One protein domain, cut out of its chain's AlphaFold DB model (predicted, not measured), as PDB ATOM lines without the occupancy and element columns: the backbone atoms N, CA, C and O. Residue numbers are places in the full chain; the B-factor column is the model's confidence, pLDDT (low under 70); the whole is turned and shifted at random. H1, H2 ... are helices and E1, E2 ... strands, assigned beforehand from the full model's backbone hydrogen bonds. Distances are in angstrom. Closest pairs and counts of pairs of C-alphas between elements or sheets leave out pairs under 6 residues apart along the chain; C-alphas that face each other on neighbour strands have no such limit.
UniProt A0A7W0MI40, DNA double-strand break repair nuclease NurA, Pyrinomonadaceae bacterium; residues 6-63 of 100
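Overview. This is residues 6 to 63 of the 100 residues of the protein "DNA double-strand break repair nuclease NurA" of Pyrinomonadaceae bacterium (UniProt A0A7W0MI40). Picture a small two-stranded hairpin, E1 and E2, with one long helix, H2, running past it at a little distance. The short helix H1 makes the turn from the end of E2 to the start of H2, and H2 then folds back past the hairpin to a corner, from which H3 leads away, its residues 58 to 62 sticking out with Val 63. The printed part has 58 residues, with two named strands and three named helices in the order E1, E2, H1, H2, H3; the sheet has the order E1 - E2 and is antiparallel. The class is mixed, helices and strands, with 29 residues in helices and 11 in strands. The whole is only just loose, close to compact, with a radius of gyration of the C-alphas of 12.5 A and spans of 36 by 28 by 17 A.

Along the chain. Find C-alpha 6 at (0.005, -1.213, 21.537), where E1 begins; it covers residues 6 to 10 and is 13.4 A long from first to last C-alpha. Read on through residues 11 to 19 to Ala 20, where E2 begins; it covers residues 20 to 25 and measures 16.4 A. At Ala 26 the five-residue helix H1 follows directly, residues 26 to 30, 6.5 A from first to last C-alpha. Look next for C-alpha 34 at (6.483, -4.484, 28.886): here H2, the longest helix, sets out over residues 34 to 47 and spans 20.3 A. Last comes H3, residues 53 to 62, 14.1 A long, which ends with C-alpha 62 at (-9.941, -27.009, 19.806).

Arrangement. Begin with the hairpin of E1 and E2, antiparallel neighbours with 151 degrees between their directions. The C-alphas of Phe 7 and Asp 23 face each other at 4.3 A, and the backbone pairs N 6 and O 24, 2.8 A, and N 8 and O 22, 2.9 A, are within hydrogen-bond range. Compare H2 with this sheet: its residues 34 to 42 make 6 pairs of C-alphas within 10 A with each of the two strands. E2 and H2 are near each other, while the closest C-alphas of E1 and H2 are those of Leu 10 and Arg 42, 7.9 A apart. At Gly 6, look across to Ala 26: their C-alphas, the closest of E1 and H1, are 5.3 A apart. H1 and H2 are close but not clearly touching, and their closest C-alphas, of Val 28 and Leu 34, are 5.6 A apart. At the other end of H2, its residues 44 to 47 alone touch H3, and the two helices touch only at the corner by their link. Their closest C-alphas there are those of Glu 44 and Tyr 53, 6.0 A apart. H2 and H3 run the same way at a steep tilt of 66 degrees. H3 is apart from E1, E2 and H1. In H1, H2 and H3 every O i to N i+4 pair is within hydrogen-bond range.

Size, cuts and confidence. The two C-alphas farthest apart are those of Glu 30 and Val 63, at 37.3 A, and from the first printed C-alpha to the last you cross 30.3 A. Residues 58 to 63, of which 58 to 62 belong to H3, stand free. The printed part has no cut and no long link: E1 to E2 is a short link of 9 residues, and the links E2 to H1, H1 to H2 and H2 to H3 are tight. In the B-factor column you will find a mean pLDDT of 88.3 over the printed part, and no printed residue is under 70.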
ATOM      1  N   GLY A   6      -1.223  -1.318  22.322       92.00
ATOM      2  CA  GLY A   6       0.005  -1.213  21.537       92.00
ATOM      3  C   GLY A   6       0.351  -2.543  20.864       92.00
ATOM      4  O   GLY A   6      -0.244  -3.575  21.164       92.00
ATOM      5  N   PHE A   7       1.317  -2.534  19.948       93.94
ATOM      6  CA  PHE A   7       1.782  -3.751  19.284       93.94
ATOM      7  C   PHE A   7       3.305  -3.775  19.169       93.94
ATOM      8  O   PHE A   7       3.949  -2.730  19.081       93.94
ATOM      9  N   LEU A   8       3.870  -4.977  19.129       93.88
ATOM     10  CA  LEU A   8       5.283  -5.224  18.866       93.88
ATOM     11  C   LEU A   8       5.466  -6.515  18.068       93.88
ATOM     12  O   LEU A   8       4.554  -7.335  17.960       93.88
ATOM     13  N   TYR A   9       6.654  -6.688  17.501       93.00
ATOM     14  CA  TYR A   9       7.038  -7.908  16.802       93.00
ATOM     15  C   TYR A   9       8.129  -8.623  17.591       93.00
ATOM     16  O   TYR A   9       9.140  -8.018  17.941       93.00
ATOM     17  N   LEU A  10       7.919  -9.910  17.859       90.88
ATOM     18  CA  LEU A  10       8.859 -10.777  18.556       90.88
ATOM     19  C   LEU A  10       9.346 -11.863  17.596       90.88
ATOM     20  O   LEU A  10       8.554 -12.645  17.072       90.88
ATOM     21  N   GLN A  11      10.657 -11.932  17.381       89.75
ATOM     22  CA  GLN A  11      11.266 -13.058  16.680       89.75
ATOM     23  C   GLN A  11      11.286 -14.269  17.626       89.75
ATOM     24  O   GLN A  11      12.009 -14.258  18.621       89.75
ATOM     25  N   THR A  12      10.471 -15.288  17.348       85.75
ATOM     26  CA  THR A  12      10.307 -16.460  18.232       85.75
ATOM     27  C   THR A  12      11.140 -17.669  17.805       85.75
ATOM     28  O   THR A  12      11.447 -18.519  18.635       85.75
ATOM     29  N   THR A  13      11.545 -17.742  16.535       81.06
ATOM     30  CA  THR A  13      12.388 -18.808  15.964       81.06
ATOM     31  C   THR A  13      13.636 -18.231  15.302       81.06
ATOM     32  O   THR A  13      13.703 -17.032  15.039       81.06
ATOM     33  N   GLY A  14      14.609 -19.083  14.967       76.38
ATOM     34  CA  GLY A  14      15.758 -18.695  14.141       76.38
ATOM     35  C   GLY A  14      15.384 -18.271  12.710       76.38
ATOM     36  O   GLY A  14      14.208 -18.102  12.372       76.38
ATOM     37  N   ASP A  15      16.408 -18.112  11.870       70.56
ATOM     38  CA  ASP A  15      16.276 -17.630  10.493       70.56
ATOM     39  C   ASP A  15      15.289 -18.481   9.672       70.56
ATOM     40  O   ASP A  15      15.466 -19.690   9.518       70.56
ATOM     41  N   GLY A  16      14.249 -17.840   9.126       70.12
ATOM     42  CA  GLY A  16      13.327 -18.454   8.161       70.12
ATOM     43  C   GLY A  16      11.834 -18.270   8.442       70.12
ATOM     44  O   GLY A  16      11.049 -18.363   7.500       70.12
ATOM     45  N   ALA A  17      11.426 -17.961   9.679       78.31
ATOM     46  CA  ALA A  17      10.027 -17.644   9.994       78.31
ATOM     47  C   ALA A  17       9.835 -16.145  10.290       78.31
ATOM     48  O   ALA A  17      10.716 -15.527  10.901       78.31
ATOM     49  N   PRO A  18       8.704 -15.547   9.867       84.06
ATOM     50  CA  PRO A  18       8.403 -14.154  10.167       84.06
ATOM     51  C   PRO A  18       8.206 -13.946  11.680       84.06
ATOM     52  O   PRO A  18       7.687 -14.842  12.349       84.06
ATOM     53  N   PRO A  19       8.557 -12.763  12.219       88.75
ATOM     54  CA  PRO A  19       8.284 -12.426  13.609       88.75
ATOM     55  C   PRO A  19       6.795 -12.549  13.949       88.75
ATOM     56  O   PRO A  19       5.927 -12.149  13.166       88.75
ATOM     57  N   ALA A  20       6.499 -13.025  15.155       89.75
ATOM     58  CA  ALA A  20       5.148 -13.037  15.687       89.75
ATOM     59  C   ALA A  20       4.735 -11.619  16.098       89.75
ATOM     60  O   ALA A  20       5.493 -10.899  16.750       89.75
ATOM     61  N   ARG A  21       3.516 -11.217  15.738       92.81
ATOM     62  CA  ARG A  21       2.922  -9.971  16.224       92.81
ATOM     63  C   ARG A  21       2.294 -10.208  17.593       92.81
ATOM     64  O   ARG A  21       1.475 -11.111  17.743       92.81
ATOM     65  N   LEU A  22       2.639  -9.361  18.552       91.81
ATOM     66  CA  LEU A  22       2.046  -9.328  19.882       91.81
ATOM     67  C   LEU A  22       1.306  -8.006  20.053       91.81
ATOM     68  O   LEU A  22       1.913  -6.940  19.951       91.81
ATOM     69  N   ASP A  23       0.005  -8.084  20.308       94.00
ATOM     70  CA  ASP A  23      -0.802  -6.935  20.708       94.00
ATOM     71  C   ASP A  23      -0.886  -6.926  22.242       94.00
ATOM     72  O   ASP A  23      -1.282  -7.913  22.864       94.00
ATOM     73  N   VAL A  24      -0.476  -5.821  22.857       93.25
ATOM     74  CA  VAL A  24      -0.334  -5.676  24.309       93.25
ATOM     75  C   VAL A  24      -1.163  -4.475  24.765       93.25
ATOM     76  O   VAL A  24      -1.100  -3.424  24.127       93.25
ATOM     77  N   PRO A  25      -1.945  -4.569  25.853       94.81
ATOM     78  CA  PRO A  25      -2.671  -3.416  26.375       94.81
ATOM     79  C   PRO A  25      -1.736  -2.232  26.665       94.81
ATOM     80  O   PRO A  25      -0.659  -2.421  27.229       94.81
ATOM     81  N   ALA A  26      -2.148  -1.011  26.318       92.75
ATOM     82  CA  ALA A  26      -1.296   0.178  26.449       92.75
ATOM     83  C   ALA A  26      -0.824   0.423  27.895       92.75
ATOM     84  O   ALA A  26       0.328   0.796  28.115       92.75
ATOM     85  N   TRP A  27      -1.659   0.079  28.882       94.50
ATOM     86  CA  TRP A  27      -1.316   0.199  30.300       94.50
ATOM     87  C   TRP A  27      -0.087  -0.627  30.705       94.50
ATOM     88  O   TRP A  27       0.581  -0.280  31.671       94.50
ATOM     89  N   VAL A  28       0.245  -1.709  29.990       92.81
ATOM     90  CA  VAL A  28       1.430  -2.536  30.285       92.81
ATOM     91  C   VAL A  28       2.710  -1.747  30.018       92.81
ATOM     92  O   VAL A  28       3.665  -1.826  30.791       92.81
ATOM     93  N   LEU A  29       2.715  -0.959  28.940       91.50
ATOM     94  CA  LEU A  29       3.804  -0.036  28.641       91.50
ATOM     95  C   LEU A  29       3.843   1.095  29.675       91.50
ATOM     96  O   LEU A  29       4.908   1.391  30.209       91.50
ATOM     97  N   GLU A  30       2.690   1.688  29.991       90.88
ATOM     98  CA  GLU A  30       2.577   2.782  30.969       90.88
ATOM     99  C   GLU A  30       3.023   2.361  32.379       90.88
ATOM    100  O   GLU A  30       3.635   3.147  33.100       90.88
ATOM    101  N   ALA A  31       2.764   1.108  32.759       94.44
ATOM    102  CA  ALA A  31       3.175   0.517  34.029       94.44
ATOM    103  C   ALA A  31       4.644   0.051  34.047       94.44
ATOM    104  O   ALA A  31       5.119  -0.402  35.088       94.44
ATOM    105  N   GLY A  32       5.369   0.132  32.924       94.12
ATOM    106  CA  GLY A  32       6.762  -0.318  32.821       94.12
ATOM    107  C   GLY A  32       6.944  -1.840  32.840       94.12
ATOM    108  O   GLY A  32       8.051  -2.314  33.073       94.12
ATOM    109  N   LEU A  33       5.881  -2.608  32.586       95.62
ATOM    110  CA  LEU A  33       5.865  -4.077  32.653       95.62
ATOM    111  C   LEU A  33       6.138  -4.752  31.303       95.62
ATOM    112  O   LEU A  33       6.099  -5.976  31.199       95.62
ATOM    113  N   LEU A  34       6.376  -3.967  30.249       93.81
ATOM    114  CA  LEU A  34       6.483  -4.484  28.886       93.81
ATOM    115  C   LEU A  34       7.559  -5.567  28.746       93.81
ATOM    116  O   LEU A  34       7.285  -6.597  28.138       93.81
ATOM    117  N   GLU A  35       8.745  -5.349  29.317       93.94
ATOM    118  CA  GLU A  35       9.857  -6.302  29.213       93.94
ATOM    119  C   GLU A  35       9.501  -7.636  29.876       93.94
ATOM    120  O   GLU A  35       9.628  -8.682  29.251       93.94
ATOM    121  N   GLU A  36       8.951  -7.596  31.092       95.38
ATOM    122  CA  GLU A  36       8.549  -8.790  31.841       95.38
ATOM    123  C   GLU A  36       7.493  -9.609  31.083       95.38
ATOM    124  O   GLU A  36       7.598 -10.831  30.975       95.38
ATOM    125  N   VAL A  37       6.497  -8.936  30.499       94.19
ATOM    126  CA  VAL A  37       5.456  -9.591  29.695       94.19
ATOM    127  C   VAL A  37       6.043 -10.210  28.426       94.19
ATOM    128  O   VAL A  37       5.716 -11.348  28.084       94.19
ATOM    129  N   VAL A  38       6.911  -9.486  27.716       93.19
ATOM    130  CA  VAL A  38       7.545  -9.987  26.488       93.19
ATOM    131  C   VAL A  38       8.485 -11.153  26.789       93.19
ATOM    132  O   VAL A  38       8.501 -12.121  26.028       93.19
ATOM    133  N   ASP A  39       9.220 -11.107  27.897       93.19
ATOM    134  CA  ASP A  39      10.110 -12.182  28.330       93.19
ATOM    135  C   ASP A  39       9.340 -13.433  28.748       93.19
ATOM    136  O   ASP A  39       9.747 -14.538  28.391       93.19
ATOM    137  N   ALA A  40       8.190 -13.286  29.414       92.69
ATOM    138  CA  ALA A  40       7.311 -14.414  29.710       92.69
ATOM    139  C   ALA A  40       6.823 -15.101  28.421       92.69
ATOM    140  O   ALA A  40       6.914 -16.322  28.288       92.69
ATOM    141  N   VAL A  41       6.379 -14.321  27.427       91.06
ATOM    142  CA  VAL A  41       5.981 -14.862  26.115       91.06
ATOM    143  C   VAL A  41       7.168 -15.519  25.405       91.06
ATOM    144  O   VAL A  41       7.028 -16.591  24.819       91.06
ATOM    145  N   ARG A  42       8.356 -14.908  25.469       89.69
ATOM    146  CA  ARG A  42       9.578 -15.467  24.881       89.69
ATOM    147  C   ARG A  42       9.958 -16.794  25.536       89.69
ATOM    148  O   ARG A  42      10.307 -17.723  24.815       89.69
ATOM    149  N   ALA A  43       9.873 -16.899  26.860       89.56
ATOM    150  CA  ALA A  43      10.153 -18.129  27.593       89.56
ATOM    151  C   ALA A  43       9.223 -19.268  27.146       89.56
ATOM    152  O   ALA A  43       9.700 -20.357  26.833       89.56
ATOM    153  N   GLU A  44       7.924 -18.993  27.006       88.94
ATOM    154  CA  GLU A  44       6.951 -19.961  26.482       88.94
ATOM    155  C   GLU A  44       7.283 -20.403  25.050       88.94
ATOM    156  O   GLU A  44       7.219 -21.592  24.741       88.94
ATOM    157  N   CYS A  45       7.690 -19.472  24.181       87.06
ATOM    158  CA  CYS A  45       8.139 -19.799  22.827       87.06
ATOM    159  C   CYS A  45       9.404 -20.665  22.822       87.06
ATOM    160  O   CYS A  45       9.532 -21.535  21.967       87.06
ATOM    161  N   VAL A  46      10.344 -20.456  23.747       85.38
ATOM    162  CA  VAL A  46      11.549 -21.297  23.853       85.38
ATOM    163  C   VAL A  46      11.175 -22.725  24.254       85.38
ATOM    164  O   VAL A  46      11.710 -23.675  23.685       85.38
ATOM    165  N   VAL A  47      10.229 -22.889  25.183       84.69
ATOM    166  CA  VAL A  47       9.740 -24.210  25.609       84.69
ATOM    167  C   VAL A  47       8.963 -24.907  24.487       84.69
ATOM    168  O   VAL A  47       9.183 -26.092  24.243       84.69
ATOM    169  N   GLY A  48       8.103 -24.179  23.770       79.69
ATOM    170  CA  GLY A  48       7.307 -24.693  22.650       79.69
ATOM    171  C   GLY A  48       8.000 -24.625  21.282       79.69
ATOM    172  O   GLY A  48       7.335 -24.592  20.251       79.69
ATOM    173  N   ASN A  49       9.339 -24.580  21.246       81.50
ATOM    174  CA  ASN A  49      10.147 -24.638  20.018       81.50
ATOM    175  C   ASN A  49       9.749 -23.612  18.930       81.50
ATOM    176  O   ASN A  49       9.708 -23.922  17.738       81.50
ATOM    177  N   GLY A  50       9.462 -22.374  19.335       79.94
ATOM    178  CA  GLY A  50       9.137 -21.266  18.436       79.94
ATOM    179  C   GLY A  50       7.720 -20.726  18.534       79.94
ATOM    180  O   GLY A  50       7.430 -19.683  17.941       79.94
ATOM    181  N   TYR A  51       6.844 -21.399  19.275       80.94
ATOM    182  CA  TYR A  51       5.468 -20.974  19.502       80.94
ATOM    183  C   TYR A  51       5.080 -21.217  20.966       80.94
ATOM    184  O   TYR A  51       5.582 -22.171  21.558       80.94
ATOM    185  N   PRO A  52       4.235 -20.380  21.594       84.31
ATOM    186  CA  PRO A  52       3.853 -20.600  22.983       84.31
ATOM    187  C   PRO A  52       3.148 -21.946  23.157       84.31
ATOM    188  O   PRO A  52       2.125 -22.208  22.518       84.31
ATOM    189  N   TYR A  53       3.656 -22.769  24.070       81.38
ATOM    190  CA  TYR A  53       3.127 -24.109  24.330       81.38
ATOM    191  C   TYR A  53       1.636 -24.100  24.708       81.38
ATOM    192  O   TYR A  53       0.861 -24.956  24.273       81.38
ATOM    193  N   ALA A  54       1.201 -23.095  25.479       83.25
ATOM    194  CA  ALA A  54      -0.205 -22.935  25.844       83.25
ATOM    195  C   ALA A  54      -1.122 -22.741  24.621       83.25
ATOM    196  O   ALA A  54      -2.226 -23.286  24.590       83.25
ATOM    197  N   LEU A  55      -0.665 -21.999  23.606       84.94
ATOM    198  CA  LEU A  55      -1.432 -21.772  22.379       84.94
ATOM    199  C   LEU A  55      -1.441 -23.013  21.486       84.94
ATOM    200  O   LEU A  55      -2.491 -23.357  20.957       84.94
ATOM    201  N   GLU A  56      -0.309 -23.709  21.366       85.31
ATOM    202  CA  GLU A  56      -0.233 -24.990  20.649       85.31
ATOM    203  C   GLU A  56      -1.207 -26.015  21.247       85.31
ATOM    204  O   GLU A  56      -1.982 -26.656  20.536       85.31
ATOM    205  N   THR A  57      -1.222 -26.124  22.577       85.00
ATOM    206  CA  THR A  57      -2.109 -27.042  23.298       85.00
ATOM    207  C   THR A  57      -3.576 -26.661  23.121       85.00
ATOM    208  O   THR A  57      -4.423 -27.534  22.923       85.00
ATOM    209  N   ALA A  58      -3.894 -25.365  23.179       86.81
ATOM    210  CA  ALA A  58      -5.250 -24.877  22.965       86.81
ATOM    211  C   ALA A  58      -5.738 -25.150  21.535       86.81
ATOM    212  O   ALA A  58      -6.877 -25.579  21.365       86.81
ATOM    213  N   ASP A  59      -4.882 -24.955  20.527       87.69
ATOM    214  CA  ASP A  59      -5.197 -25.269  19.131       87.69
ATOM    215  C   ASP A  59      -5.479 -26.766  18.960       87.69
ATOM    216  O   ASP A  59      -6.550 -27.143  18.486       87.69
ATOM    217  N   ALA A  60      -4.590 -27.626  19.469       86.75
ATOM    218  CA  ALA A  60      -4.772 -29.074  19.430       86.75
ATOM    219  C   ALA A  60      -6.067 -29.530  20.130       86.75
ATOM    220  O   ALA A  60      -6.754 -30.427  19.640       86.75
ATOM    221  N   ALA A  61      -6.423 -28.903  21.255       87.94
ATOM    222  CA  ALA A  61      -7.647 -29.201  21.997       87.94
ATOM    223  C   ALA A  61      -8.921 -28.671  21.317       87.94
ATOM    224  O   ALA A  61      -9.997 -29.234  21.508       87.94
ATOM    225  N   ALA A  62      -8.819 -27.599  20.529       89.31
ATOM    226  CA  ALA A  62      -9.941 -27.009  19.806       89.31
ATOM    227  C   ALA A  62     -10.287 -27.759  18.506       89.31
ATOM    228  O   ALA A  62     -11.334 -27.492  17.904       89.31
ATOM    229  N   VAL A  63      -9.443 -28.702  18.065       91.38
ATOM    230  CA  VAL A  63      -9.697 -29.501  16.860       91.38
ATOM    231  C   VAL A  63     -10.958 -30.348  17.038       91.38
ATOM    232  O   VAL A  63     -10.972 -31.356  17.740       91.38
TER     233      VAL A  63